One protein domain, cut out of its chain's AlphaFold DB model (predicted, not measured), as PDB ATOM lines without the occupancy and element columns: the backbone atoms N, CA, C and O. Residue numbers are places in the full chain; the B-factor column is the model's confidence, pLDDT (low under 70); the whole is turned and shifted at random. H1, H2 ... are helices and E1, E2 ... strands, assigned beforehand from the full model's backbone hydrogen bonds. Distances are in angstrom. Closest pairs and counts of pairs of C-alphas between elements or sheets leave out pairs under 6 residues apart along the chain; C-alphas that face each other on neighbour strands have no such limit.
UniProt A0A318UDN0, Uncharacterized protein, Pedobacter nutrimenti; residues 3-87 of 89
ATOM      1  N   VAL A   3       6.857   4.022 -28.733       94.19
ATOM      2  CA  VAL A   3       8.321   3.976 -28.765       94.19
ATOM      3  C   VAL A   3       8.787   4.865 -29.909       94.19
ATOM      4  O   VAL A   3       8.360   4.666 -31.037       94.19
ATOM      5  N   ILE A   4       9.635   5.844 -29.634       95.19
ATOM      6  CA  ILE A   4      10.201   6.747 -30.636       95.19
ATOM      7  C   ILE A   4      11.686   6.432 -30.741       95.19
ATOM      8  O   ILE A   4      12.412   6.518 -29.751       95.19
ATOM      9  N   LEU A   5      12.134   6.048 -31.930       94.56
ATOM     10  CA  LEU A   5      13.545   5.849 -32.238       94.56
ATOM     11  C   LEU A   5      14.026   7.022 -33.088       94.56
ATOM     12  O   LEU A   5      13.703   7.094 -34.272       94.56
ATOM     13  N   SER A   6      14.786   7.932 -32.485       94.12
ATOM     14  CA  SER A   6      15.411   9.052 -33.186       94.12
ATOM     15  C   SER A   6      16.798   8.619 -33.673       94.12
ATOM     16  O   SER A   6      17.660   8.226 -32.880       94.12
ATOM     17  N   ILE A   7      17.004   8.670 -34.986       92.25
ATOM     18  CA  ILE A   7      18.216   8.212 -35.664       92.25
ATOM     19  C   ILE A   7      19.024   9.420 -36.126       92.25
ATOM     20  O   ILE A   7      18.517  10.273 -36.850       92.25
ATOM     21  N   ASN A   8      20.290   9.469 -35.716       91.81
ATOM     22  CA  ASN A   8      21.280  10.452 -36.153       91.81
ATOM     23  C   ASN A   8      22.391   9.738 -36.922       91.81
ATOM     24  O   ASN A   8      22.641   8.560 -36.671       91.81
ATOM     25  N   PHE A   9      23.094  10.441 -37.804       88.75
ATOM     26  CA  PHE A   9      24.192   9.870 -38.589       88.75
ATOM     27  C   PHE A   9      25.509  10.587 -38.288       88.75
ATOM     28  O   PHE A   9      25.550  11.814 -38.285       88.75
ATOM     29  N   ASP A  10      26.595   9.832 -38.108       83.62
ATOM     30  CA  ASP A  10      27.971  10.349 -37.955       83.62
ATOM     31  C   ASP A  10      28.637  10.625 -39.315       83.62
ATOM     32  O   ASP A  10      29.801  10.321 -39.570       83.62
ATOM     33  N   THR A  11      27.850  11.109 -40.271       71.62
ATOM     34  CA  THR A  11      28.293  11.339 -41.648       71.62
ATOM     35  C   THR A  11      27.889  12.739 -42.092       71.62
ATOM     36  O   THR A  11      27.087  13.414 -41.444       71.62
ATOM     37  N   LEU A  12      28.403  13.167 -43.246       61.81
ATOM     38  CA  LEU A  12      28.084  14.461 -43.860       61.81
ATOM     39  C   LEU A  12      26.598  14.646 -44.200       61.81
ATOM     40  O   LEU A  12      26.187  15.758 -44.516       61.81
ATOM     41  N   ILE A  13      25.799  13.577 -44.140       66.25
ATOM     42  CA  ILE A  13      24.385  13.580 -44.518       66.25
ATOM     43  C   ILE A  13      23.601  14.561 -43.641       66.25
ATOM     44  O   ILE A  13      22.601  15.108 -44.100       66.25
ATOM     45  N   GLY A  14      24.037  14.809 -42.394       65.25
ATOM     46  CA  GLY A  14      23.404  15.777 -41.486       65.25
ATOM     47  C   GLY A  14      21.914  15.512 -41.234       65.25
ATOM     48  O   GLY A  14      21.222  16.352 -40.660       65.25
ATOM     49  N   ALA A  15      21.408  14.364 -41.683       71.50
ATOM     50  CA  ALA A  15      20.019  13.993 -41.566       71.50
ATOM     51  C   ALA A  15      19.769  13.421 -40.177       71.50
ATOM     52  O   ALA A  15      20.608  12.744 -39.585       71.50
ATOM     53  N   SER A  16      18.574  13.684 -39.674       84.81
ATOM     54  CA  SER A  16      17.996  12.955 -38.559       84.81
ATOM     55  C   SER A  16      16.546  12.668 -38.904       84.81
ATOM     56  O   SER A  16      15.889  13.459 -39.587       84.81
ATOM     57  N   PHE A  17      16.051  11.517 -38.480       87.00
ATOM     58  CA  PHE A  17      14.636  11.195 -38.604       87.00
ATOM     59  C   PHE A  17      14.202  10.316 -37.442       87.00
ATOM     60  O   PHE A  17      15.015   9.788 -36.683       87.00
ATOM     61  N   GLU A  18      12.891  10.169 -37.314       90.75
ATOM     62  CA  GLU A  18      12.274   9.435 -36.225       90.75
ATOM     63  C   GLU A  18      11.419   8.304 -36.773       90.75
ATOM     64  O   GLU A  18      10.660   8.475 -37.729       90.75
ATOM     65  N   ILE A  19      11.530   7.146 -36.134       90.50
ATOM     66  CA  ILE A  19      10.652   6.009 -36.364       90.50
ATOM     67  C   ILE A  19       9.724   5.890 -35.160       90.50
ATOM     68  O   ILE A  19      10.174   5.672 -34.034       90.50
ATOM     69  N   VAL A  20       8.420   6.012 -35.402       92.06
ATOM     70  CA  VAL A  20       7.394   5.801 -34.375       92.06
ATOM     71  C   VAL A  20       6.974   4.338 -34.380       92.06
ATOM     72  O   VAL A  20       6.555   3.808 -35.404       92.06
ATOM     73  N   ASN A  21       7.043   3.714 -33.208       92.31
ATOM     74  CA  ASN A  21       6.793   2.301 -32.953       92.31
ATOM     75  C   ASN A  21       7.608   1.390 -33.890       92.31
ATOM     76  O   ASN A  21       7.017   0.631 -34.662       92.31
ATOM     77  N   PRO A  22       8.957   1.462 -33.844       89.31
ATOM     78  CA  PRO A  22       9.805   0.590 -34.647       89.31
ATOM     79  C   PRO A  22       9.512  -0.881 -34.332       89.31
ATOM     80  O   PRO A  22       9.261  -1.240 -33.180       89.31
ATOM     81  N   VAL A  23       9.577  -1.740 -35.353       86.62
ATOM     82  CA  VAL A  23       9.327  -3.186 -35.204       86.62
ATOM     83  C   VAL A  23      10.347  -3.825 -34.258       86.62
ATOM     84  O   VAL A  23      10.000  -4.687 -33.452       86.62
ATOM     85  N   VAL A  24      11.602  -3.376 -34.341       86.06
ATOM     86  CA  VAL A  24      12.713  -3.815 -33.494       86.06
ATOM     87  C   VAL A  24      13.497  -2.587 -33.045       86.06
ATOM     88  O   VAL A  24      13.743  -1.677 -33.838       86.06
ATOM     89  N   LEU A  25      13.884  -2.555 -31.768       89.56
ATOM     90  CA  LEU A  25      14.836  -1.570 -31.266       89.56
ATOM     91  C   LEU A  25      16.256  -2.108 -31.456       89.56
ATOM     92  O   LEU A  25      16.547  -3.181 -30.925       89.56
ATOM     93  N   PRO A  26      17.135  -1.377 -32.154       90.38
ATOM     94  CA  PRO A  26      18.516  -1.801 -32.319       90.38
ATOM     95  C   PRO A  26      19.272  -1.746 -30.986       90.38
ATOM     96  O   PRO A  26      19.020  -0.872 -30.142       90.38
ATOM     97  N   LEU A  27      20.214  -2.666 -30.801       92.00
ATOM     98  CA  LEU A  27      21.107  -2.685 -29.649       92.00
ATOM     99  C   LEU A  27      22.434  -1.992 -29.973       92.00
ATOM    100  O   LEU A  27      22.833  -1.845 -31.124       92.00
ATOM    101  N   GLU A  28      23.122  -1.537 -28.930       93.56
ATOM    102  CA  GLU A  28      24.445  -0.933 -29.078       93.56
ATOM    103  C   GLU A  28      25.450  -1.941 -29.650       93.56
ATOM    104  O   GLU A  28      25.509  -3.088 -29.207       93.56
ATOM    105  N   GLY A  29      26.243  -1.500 -30.626       89.94
ATOM    106  CA  GLY A  29      27.246  -2.308 -31.317       89.94
ATOM    107  C   GLY A  29      26.700  -3.188 -32.442       89.94
ATOM    108  O   GLY A  29      27.493  -3.765 -33.186       89.94
ATOM    109  N   GLU A  30      25.378  -3.291 -32.609       93.25
ATOM    110  CA  GLU A  30      24.793  -4.031 -33.727       93.25
ATOM    111  C   GLU A  30      24.958  -3.282 -35.048       93.25
ATOM    112  O   GLU A  30      25.062  -2.052 -35.093       93.25
ATOM    113  N   PHE A  31      24.944  -4.043 -36.141       90.31
ATOM    114  CA  PHE A  31      24.796  -3.472 -37.467       90.31
ATOM    115  C   PHE A  31      23.333  -3.117 -37.709       90.31
ATOM    116  O   PHE A  31      22.441  -3.934 -37.486       90.31
ATOM    117  N   PHE A  32      23.093  -1.892 -38.162       89.00
ATOM    118  CA  PHE A  32      21.753  -1.422 -38.464       89.00
ATOM    119  C   PHE A  32      21.372  -1.824 -39.888       89.00
ATOM    120  O   PHE A  32      21.925  -1.296 -40.852       89.00
ATOM    121  N   ASP A  33      20.425  -2.752 -40.005       84.25
ATOM    122  CA  ASP A  33      19.874  -3.213 -41.278       84.25
ATOM    123  C   ASP A  33      18.352  -3.026 -41.284       84.25
ATOM    124  O   ASP A  33      17.649  -3.516 -40.397       84.25
ATOM    125  N   CYS A  34      17.842  -2.260 -42.250       83.12
ATOM    126  CA  CYS A  34      16.414  -2.005 -42.398       83.12
ATOM    127  C   CYS A  34      16.062  -1.547 -43.819       83.12
ATOM    128  O   CYS A  34      16.910  -1.040 -44.556       83.12
ATOM    129  N   THR A  35      14.781  -1.652 -44.175       86.38
ATOM    130  CA  THR A  35      14.248  -1.060 -45.406       86.38
ATOM    131  C   THR A  35      13.668   0.320 -45.094       86.38
ATOM    132  O   THR A  35      12.605   0.433 -44.488       86.38
ATOM    133  N   TRP A  36      14.331   1.396 -45.531       86.38
ATOM    134  CA  TRP A  36      13.920   2.773 -45.211       86.38
ATOM    135  C   TRP A  36      12.476   3.114 -45.601       86.38
ATOM    136  O   TRP A  36      11.805   3.868 -44.893       86.38
ATOM    137  N   SER A  37      11.975   2.528 -46.694       87.94
ATOM    138  CA  SER A  37      10.605   2.731 -47.185       87.94
ATOM    139  C   SER A  37       9.521   2.263 -46.217       87.94
ATOM    140  O   SER A  37       8.380   2.710 -46.331       87.94
ATOM    141  N   ASP A  38       9.860   1.393 -45.263       87.12
ATOM    142  CA  ASP A  38       8.915   0.912 -44.254       87.12
ATOM    143  C   ASP A  38       8.577   2.010 -43.232       87.12
ATOM    144  O   ASP A  38       7.517   1.977 -42.604       87.12
ATOM    145  N   PHE A  39       9.450   3.014 -43.095       85.38
ATOM    146  CA  PHE A  39       9.349   4.051 -42.067       85.38
ATOM    147  C   PHE A  39       9.252   5.468 -42.636       85.38
ATOM    148  O   PHE A  39       8.617   6.337 -42.037       85.38
ATOM    149  N   ILE A  40       9.852   5.713 -43.800       84.06
ATOM    150  CA  ILE A  40       9.975   7.043 -44.391       84.06
ATOM    151  C   ILE A  40       9.153   7.089 -45.675       84.06
ATOM    152  O   ILE A  40       9.355   6.299 -46.590       84.06
ATOM    153  N   LYS A  41       8.216   8.039 -45.756       86.19
ATOM    154  CA  LYS A  41       7.375   8.250 -46.952       86.19
ATOM    155  C   LYS A  41       7.912   9.324 -47.895       86.19
ATOM    156  O   LYS A  41       7.468   9.408 -49.035       86.19
ATOM    157  N   ASN A  42       8.803  10.184 -47.408       87.81
ATOM    158  CA  ASN A  42       9.385  11.255 -48.205       87.81
ATOM    159  C   ASN A  42      10.397  10.655 -49.194       87.81
ATOM    160  O   ASN A  42      11.387  10.061 -48.772       87.81
ATOM    161  N   SER A  43      10.141  10.810 -50.494       86.81
ATOM    162  CA  SER A  43      10.962  10.220 -51.554       86.81
ATOM    163  C   SER A  43      12.377  10.794 -51.615       86.81
ATOM    164  O   SER A  43      13.316  10.038 -51.810       86.81
ATOM    165  N   GLU A  44      12.550  12.097 -51.385       86.62
ATOM    166  CA  GLU A  44      13.867  12.746 -51.364       86.62
ATOM    167  C   GLU A  44      14.713  12.226 -50.194       86.62
ATOM    168  O   GLU A  44      15.879  11.873 -50.359       86.62
ATOM    169  N   THR A  45      14.107  12.087 -49.010       84.31
ATOM    170  CA  THR A  45      14.776  11.497 -47.841       84.31
ATOM    171  C   THR A  45      15.137  10.029 -48.075       84.31
ATOM    172  O   THR A  45      16.223   9.601 -47.688       84.31
ATOM    173  N   LEU A  46      14.255   9.255 -48.718       87.56
ATOM    174  CA  LEU A  46      14.539   7.863 -49.079       87.56
ATOM    175  C   LEU A  46      15.721   7.751 -50.043       87.56
ATOM    176  O   LEU A  46      16.605   6.930 -49.817       87.56
ATOM    177  N   GLU A  47      15.748   8.568 -51.095       87.38
ATOM    178  CA  GLU A  47      16.840   8.586 -52.072       87.38
ATOM    179  C   GLU A  47      18.173   8.965 -51.419       87.38
ATOM    180  O   GLU A  47      19.190   8.314 -51.671       87.38
ATOM    181  N   LEU A  48      18.161   9.956 -50.524       86.25
ATOM    182  CA  LEU A  48      19.340  10.366 -49.767       86.25
ATOM    183  C   LEU A  48      19.887   9.221 -48.903       86.25
ATOM    184  O   LEU A  48      21.080   8.930 -48.952       86.25
ATOM    185  N   LEU A  49      19.024   8.544 -48.139       85.75
ATOM    186  CA  LEU A  49      19.431   7.449 -47.249       85.75
ATOM    187  C   LEU A  49      19.856   6.190 -48.011       85.75
ATOM    188  O   LEU A  49      20.800   5.520 -47.600       85.75
ATOM    189  N   ALA A  50      19.204   5.884 -49.133       83.75
ATOM    190  CA  ALA A  50      19.603   4.776 -49.995       83.75
ATOM    191  C   ALA A  50      20.981   5.027 -50.627       83.75
ATOM    192  O   ALA A  50      21.832   4.137 -50.626       83.75
ATOM    193  N   THR A  51      21.224   6.249 -51.116       84.31
ATOM    194  CA  THR A  51      22.529   6.657 -51.664       84.31
ATOM    195  C   THR A  51      23.609   6.577 -50.593       84.31
ATOM    196  O   THR A  51      24.657   5.976 -50.800       84.31
ATOM    197  N   ALA A  52      23.315   7.103 -49.409       82.44
ATOM    198  CA  ALA A  52      24.201   7.040 -48.265       82.44
ATOM    199  C   ALA A  52      24.591   5.613 -47.878       82.44
ATOM    200  O   ALA A  52      25.775   5.325 -47.750       82.44
ATOM    201  N   GLN A  53      23.610   4.720 -47.721       82.12
ATOM    202  CA  GLN A  53      23.846   3.314 -47.394       82.12
ATOM    203  C   GLN A  53      24.690   2.619 -48.470       82.12
ATOM    204  O   GLN A  53      25.544   1.795 -48.156       82.12
ATOM    205  N   TYR A  54      24.487   2.977 -49.740       82.44
ATOM    206  CA  TYR A  54      25.296   2.472 -50.845       82.44
ATOM    207  C   TYR A  54      26.760   2.944 -50.773       82.44
ATOM    208  O   TYR A  54      27.665   2.149 -51.008       82.44
ATOM    209  N   GLU A  55      27.006   4.212 -50.430       80.94
ATOM    210  CA  GLU A  55      28.358   4.786 -50.355       80.94
ATOM    211  C   GLU A  55      29.150   4.311 -49.133       80.94
ATOM    212  O   GLU A  55      30.337   4.007 -49.238       80.94
ATOM    213  N   VAL A  56      28.501   4.267 -47.969       75.25
ATOM    214  CA  VAL A  56      29.161   4.005 -46.680       75.25
ATOM    215  C   VAL A  56      29.098   2.538 -46.250       75.25
ATOM    216  O   VAL A  56      29.770   2.140 -45.299       75.25
ATOM    217  N   GLY A  57      28.289   1.730 -46.938       80.44
ATOM    218  CA  GLY A  57      28.077   0.325 -46.628       80.44
ATOM    219  C   GLY A  57      27.234   0.130 -45.369       80.44
ATOM    220  O   GLY A  57      26.054   0.476 -45.325       80.44
ATOM    221  N   THR A  58      27.818  -0.500 -44.349       83.44
ATOM    222  CA  THR A  58      27.085  -0.928 -43.152       83.44
ATOM    223  C   THR A  58      27.276   0.051 -41.999       83.44
ATOM    224  O   THR A  58      28.403   0.372 -41.619       83.44
ATOM    225  N   TRP A  59      26.169   0.472 -41.388       89.31
ATOM    226  CA  TRP A  59      26.192   1.283 -40.175       89.31
ATOM    227  C   TRP A  59      26.226   0.429 -38.915       89.31
ATOM    228  O   TRP A  59      25.533  -0.582 -38.828       89.31
ATOM    229  N   GLN A  60      26.978   0.880 -37.917       91.75
ATOM    230  CA  GLN A  60      26.892   0.392 -36.547       91.75
ATOM    231  C   GLN A  60      26.087   1.347 -35.676       91.75
ATOM    232  O   GLN A  60      26.060   2.558 -35.895       91.75
ATOM    233  N   VAL A  61      25.433   0.775 -34.674       93.62
ATOM    234  CA  VAL A  61      24.557   1.486 -33.749       93.62
ATOM    235  C   VAL A  61      25.335   1.882 -32.505       93.62
ATOM    236  O   VAL A  61      25.893   1.040 -31.804       93.62
ATOM    237  N   LYS A  62      25.291   3.165 -32.159       94.06
ATOM    238  CA  LYS A  62      25.639   3.662 -30.827       94.06
ATOM    239  C   LYS A  62      24.392   4.237 -30.180       94.06
ATOM    240  O   LYS A  62      23.759   5.132 -30.733       94.06
ATOM    241  N   VAL A  63      24.028   3.738 -29.004       94.81
ATOM    242  CA  VAL A  63      22.924   4.315 -28.232       94.81
ATOM    243  C   VAL A  63      23.447   5.569 -27.543       94.81
ATOM    244  O   VAL A  63      24.377   5.505 -26.746       94.81
ATOM    245  N   LEU A  64      22.867   6.722 -27.863       94.31
ATOM    246  CA  LEU A  64      23.249   7.993 -27.252       94.31
ATOM    247  C   LEU A  64      22.511   8.218 -25.934       94.31
ATOM    248  O   LEU A  64      23.109   8.654 -24.956       94.31
ATOM    249  N   ASP A  65      21.208   7.942 -25.920       94.69
ATOM    250  CA  ASP A  65      20.347   8.205 -24.770       94.69
ATOM    251  C   ASP A  65      19.047   7.388 -24.838       94.69
ATOM    252  O   ASP A  65      18.582   7.013 -25.920       94.69
ATOM    253  N   LYS A  66      18.451   7.116 -23.671       95.12
ATOM    254  CA  LYS A  66      17.163   6.426 -23.515       95.12
ATOM    255  C   LYS A  66      16.338   7.116 -22.431       95.12
ATOM    256  O   LYS A  66      16.688   7.065 -21.252       95.12
ATOM    257  N   LYS A  67      15.201   7.693 -22.817       95.25
ATOM    258  CA  LYS A  67      14.254   8.358 -21.915       95.25
ATOM    259  C   LYS A  67      12.964   7.564 -21.804       95.25
ATOM    260  O   LYS A  67      12.440   7.062 -22.795       95.25
ATOM    261  N   TYR A  68      12.432   7.509 -20.590       95.62
ATOM    262  CA  TYR A  68      11.179   6.830 -20.281       95.62
ATOM    263  C   TYR A  68      10.215   7.830 -19.659       95.62
ATOM    264  O   TYR A  68      10.550   8.504 -18.684       95.62
ATOM    265  N   SER A  69       9.010   7.903 -20.206       94.06
ATOM    266  CA  SER A  69       7.889   8.623 -19.624       94.06
ATOM    267  C   SER A  69       6.680   7.693 -19.509       94.06
ATOM    268  O   SER A  69       6.712   6.530 -19.912       94.06
ATOM    269  N   LYS A  70       5.596   8.199 -18.916       93.69
ATOM    270  CA  LYS A  70       4.345   7.441 -18.795       93.69
ATOM    271  C   LYS A  70       3.720   7.135 -20.164       93.69
ATOM    272  O   LYS A  70       3.044   6.118 -20.315       93.69
ATOM    273  N   ASP A  71       3.948   8.007 -21.139       93.56
ATOM    274  CA  ASP A  71       3.247   7.994 -22.420       93.56
ATOM    275  C   ASP A  71       4.144   7.502 -23.568       93.56
ATOM    276  O   ASP A  71       3.648   6.912 -24.537       93.56
ATOM    277  N   GLU A  72       5.464   7.650 -23.428       94.94
ATOM    278  CA  GLU A  72       6.446   7.334 -24.464       94.94
ATOM    279  C   GLU A  72       7.788   6.825 -23.920       94.94
ATOM    280  O   GLU A  72       8.220   7.154 -22.814       94.94
ATOM    281  N   VAL A  73       8.471   6.041 -24.750       95.56
ATOM    282  CA  VAL A  73       9.886   5.695 -24.605       95.56
ATOM    283  C   VAL A  73      10.624   6.299 -25.789       95.56
ATOM    284  O   VAL A  73      10.306   5.964 -26.925       95.56
ATOM    285  N   GLN A  74      11.608   7.160 -25.539       96.19
ATOM    286  CA  GLN A  74      12.440   7.748 -26.585       96.19
ATOM    287  C   GLN A  74      13.840   7.141 -26.537       96.19
ATOM    288  O   GLN A  74      14.494   7.137 -25.493       96.19
ATOM    289  N   VAL A  75      14.303   6.632 -27.672       96.12
ATOM    290  CA  VAL A  75      15.637   6.062 -27.852       96.12
ATOM    291  C   VAL A  75      16.354   6.890 -28.905       96.12
ATOM    292  O   VAL A  75      15.910   6.961 -30.045       96.12
ATOM    293  N   ASN A  76      17.469   7.505 -28.524       95.12
ATOM    294  CA  ASN A  76      18.320   8.260 -29.431       95.12
ATOM    295  C   ASN A  76      19.516   7.394 -29.812       95.12
ATOM    296  O   ASN A  76      20.267   6.960 -28.933       95.12
ATOM    297  N   ILE A  77      19.707   7.157 -31.106       94.81
ATOM    298  CA  ILE A  77      20.861   6.422 -31.621       94.81
ATOM    299  C   ILE A  77      21.675   7.270 -32.596       94.81
ATOM    300  O   ILE A  77      21.174   8.219 -33.206       94.81
ATOM    301  N   LEU A  78      22.934   6.882 -32.740       92.88
ATOM    302  CA  LEU A  78      23.853   7.323 -33.771       92.88
ATOM    303  C   LEU A  78      24.204   6.122 -34.649       92.88
ATOM    304  O   LEU A  78      24.648   5.094 -34.141       92.88
ATOM    305  N   LEU A  79      24.017   6.275 -35.952       91.69
ATOM    306  CA  LEU A  79      24.508   5.370 -36.977       91.69
ATOM    307  C   LEU A  79      25.836   5.906 -37.503       91.69
ATOM    308  O   LEU A  79      25.907   7.022 -38.017       91.69
ATOM    309  N   PHE A  80      26.894   5.121 -37.346       88.69
ATOM    310  CA  PHE A  80      28.252   5.496 -37.736       88.69
ATOM    311  C   PHE A  80      28.898   4.378 -38.556       88.69
ATOM    312  O   PHE A  80      28.469   3.224 -38.498       88.69
ATOM    313  N   THR A  81      29.917   4.711 -39.347       85.31
ATOM    314  CA  THR A  81      30.705   3.698 -40.056       85.31
ATOM    315  C   THR A  81      31.815   3.176 -39.141       85.31
ATOM    316  O   THR A  81      32.448   3.976 -38.444       85.31
ATOM    317  N   PRO A  82      32.105   1.861 -39.136       74.06
ATOM    318  CA  PRO A  82      33.175   1.292 -38.311       74.06
ATOM    319  C   PRO A  82      34.536   1.968 -38.538       74.06
ATOM    320  O   PRO A  82      35.291   2.174 -37.588       74.06
ATOM    321  N   ASP A  83      34.814   2.374 -39.780       69.50
ATOM    322  CA  ASP A  83      36.066   3.030 -40.164       69.50
ATOM    323  C   ASP A  83      36.193   4.453 -39.590       69.50
ATOM    324  O   ASP A  83      37.285   4.861 -39.197       69.50
ATOM    325  N   ASN A  84      35.090   5.204 -39.453       57.91
ATOM    326  CA  ASN A  84      35.131   6.563 -38.893       57.91
ATOM    327  C   ASN A  84      35.367   6.577 -37.378       57.91
ATOM    328  O   ASN A  84      35.963   7.524 -36.862       57.91
ATOM    329  N   TYR A  85      34.951   5.532 -36.653       52.12
ATOM    330  CA  TYR A  85      35.091   5.492 -35.193       52.12
ATOM    331  C   TYR A  85      36.549   5.310 -34.739       52.12
ATOM    332  O   TYR A  85      36.930   5.774 -33.666       52.12
ATOM    333  N   LEU A  86      37.389   4.684 -35.571       46.75
ATOM    334  CA  LEU A  86      38.822   4.503 -35.301       46.75
ATOM    335  C   LEU A  86      39.640   5.794 -35.450       46.75
ATOM    336  O   LEU A  86      40.749   5.864 -34.933       46.75
ATOM    337  N   HIS A  87      39.110   6.814 -36.126       48.16
ATOM    338  CA  HIS A  87      39.798   8.094 -36.319       48.16
ATOM    339  C   HIS A  87      39.478   9.142 -35.240       48.16
ATOM    340  O   HIS A  87      40.060  10.227 -35.261       48.16
TER     341      HIS A  87
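Overview. This is residues 3 to 87 of the 89 residues of an uncharacterized protein of Pedobacter nutrimenti (UniProt A0A318UDN0). A strongly twisted sheet of two hairpins, E1 with E2 and the longer E3 with E4, has the long unnamed stretch of residues 21 to 42 passing over one face. Helix H1 lies off the sheet and slants past the strands to the start of E3, which a tight link joins to it, and short H2 follows the end of E4. The 85 printed residues hold four strands and two helices, in the order E1 E2 H1 E3 E4 H2. The mixed sheet runs E2 E1 E4 E3; the class is mixed, helices and strands. The whole is compact, with a radius of gyration of the C-alphas of 12.8 A, and spans 39 by 32 by 20 A.

Along the chain. E1, residues 3 to 9, begins at C-alpha 3 (8.321, 3.976, -28.765) and is 19.6 A long. E2 is residues 16 to 20, 13.5 A. H1 is residues 43 to 56, 19.8 A. E3, residues 59 to 68, is 25.5 A long and bends by 53 degrees at residue 64. E4 is residues 72 to 80, 25.6 A. H2, residues 82 to 85, 5.6 A, ends at C-alpha 85 (35.091, 5.492, -35.193).

Arrangement. E1 and E2 are antiparallel, with N 5 and O 19 at 2.9 A. E1 and E4 are parallel, with N 6 and O 75 at 2.9 A. E4 and E3 are antiparallel, with N 62 and O 78 at 2.8 A. E2, H1 and E3 form a split strand-helix-strand unit, with E1 and E4 between its strands; its crossover is right-handed. H1 is not on the sheet, but only just, with 4 pairs of C-alphas within 10 A; the same holds for H2. The closest C-alphas of H1 and E3, Gln 53 and Trp 59, are 7.9 A apart; those of E3 and H2, Gln 60 and Pro 82, 6.6 A. In H1 every O i to N i+4 pair is within hydrogen-bond range; H2 is too short for one.

Size, cuts and confidence. The two C-alphas farthest apart, Glu 55 and Lys 70, are 39.7 A apart. The printed part has no cut. The link from E2 to H1 is long, 22 residues. Residues 12 to 14 and 83 to 87 have pLDDT under 70.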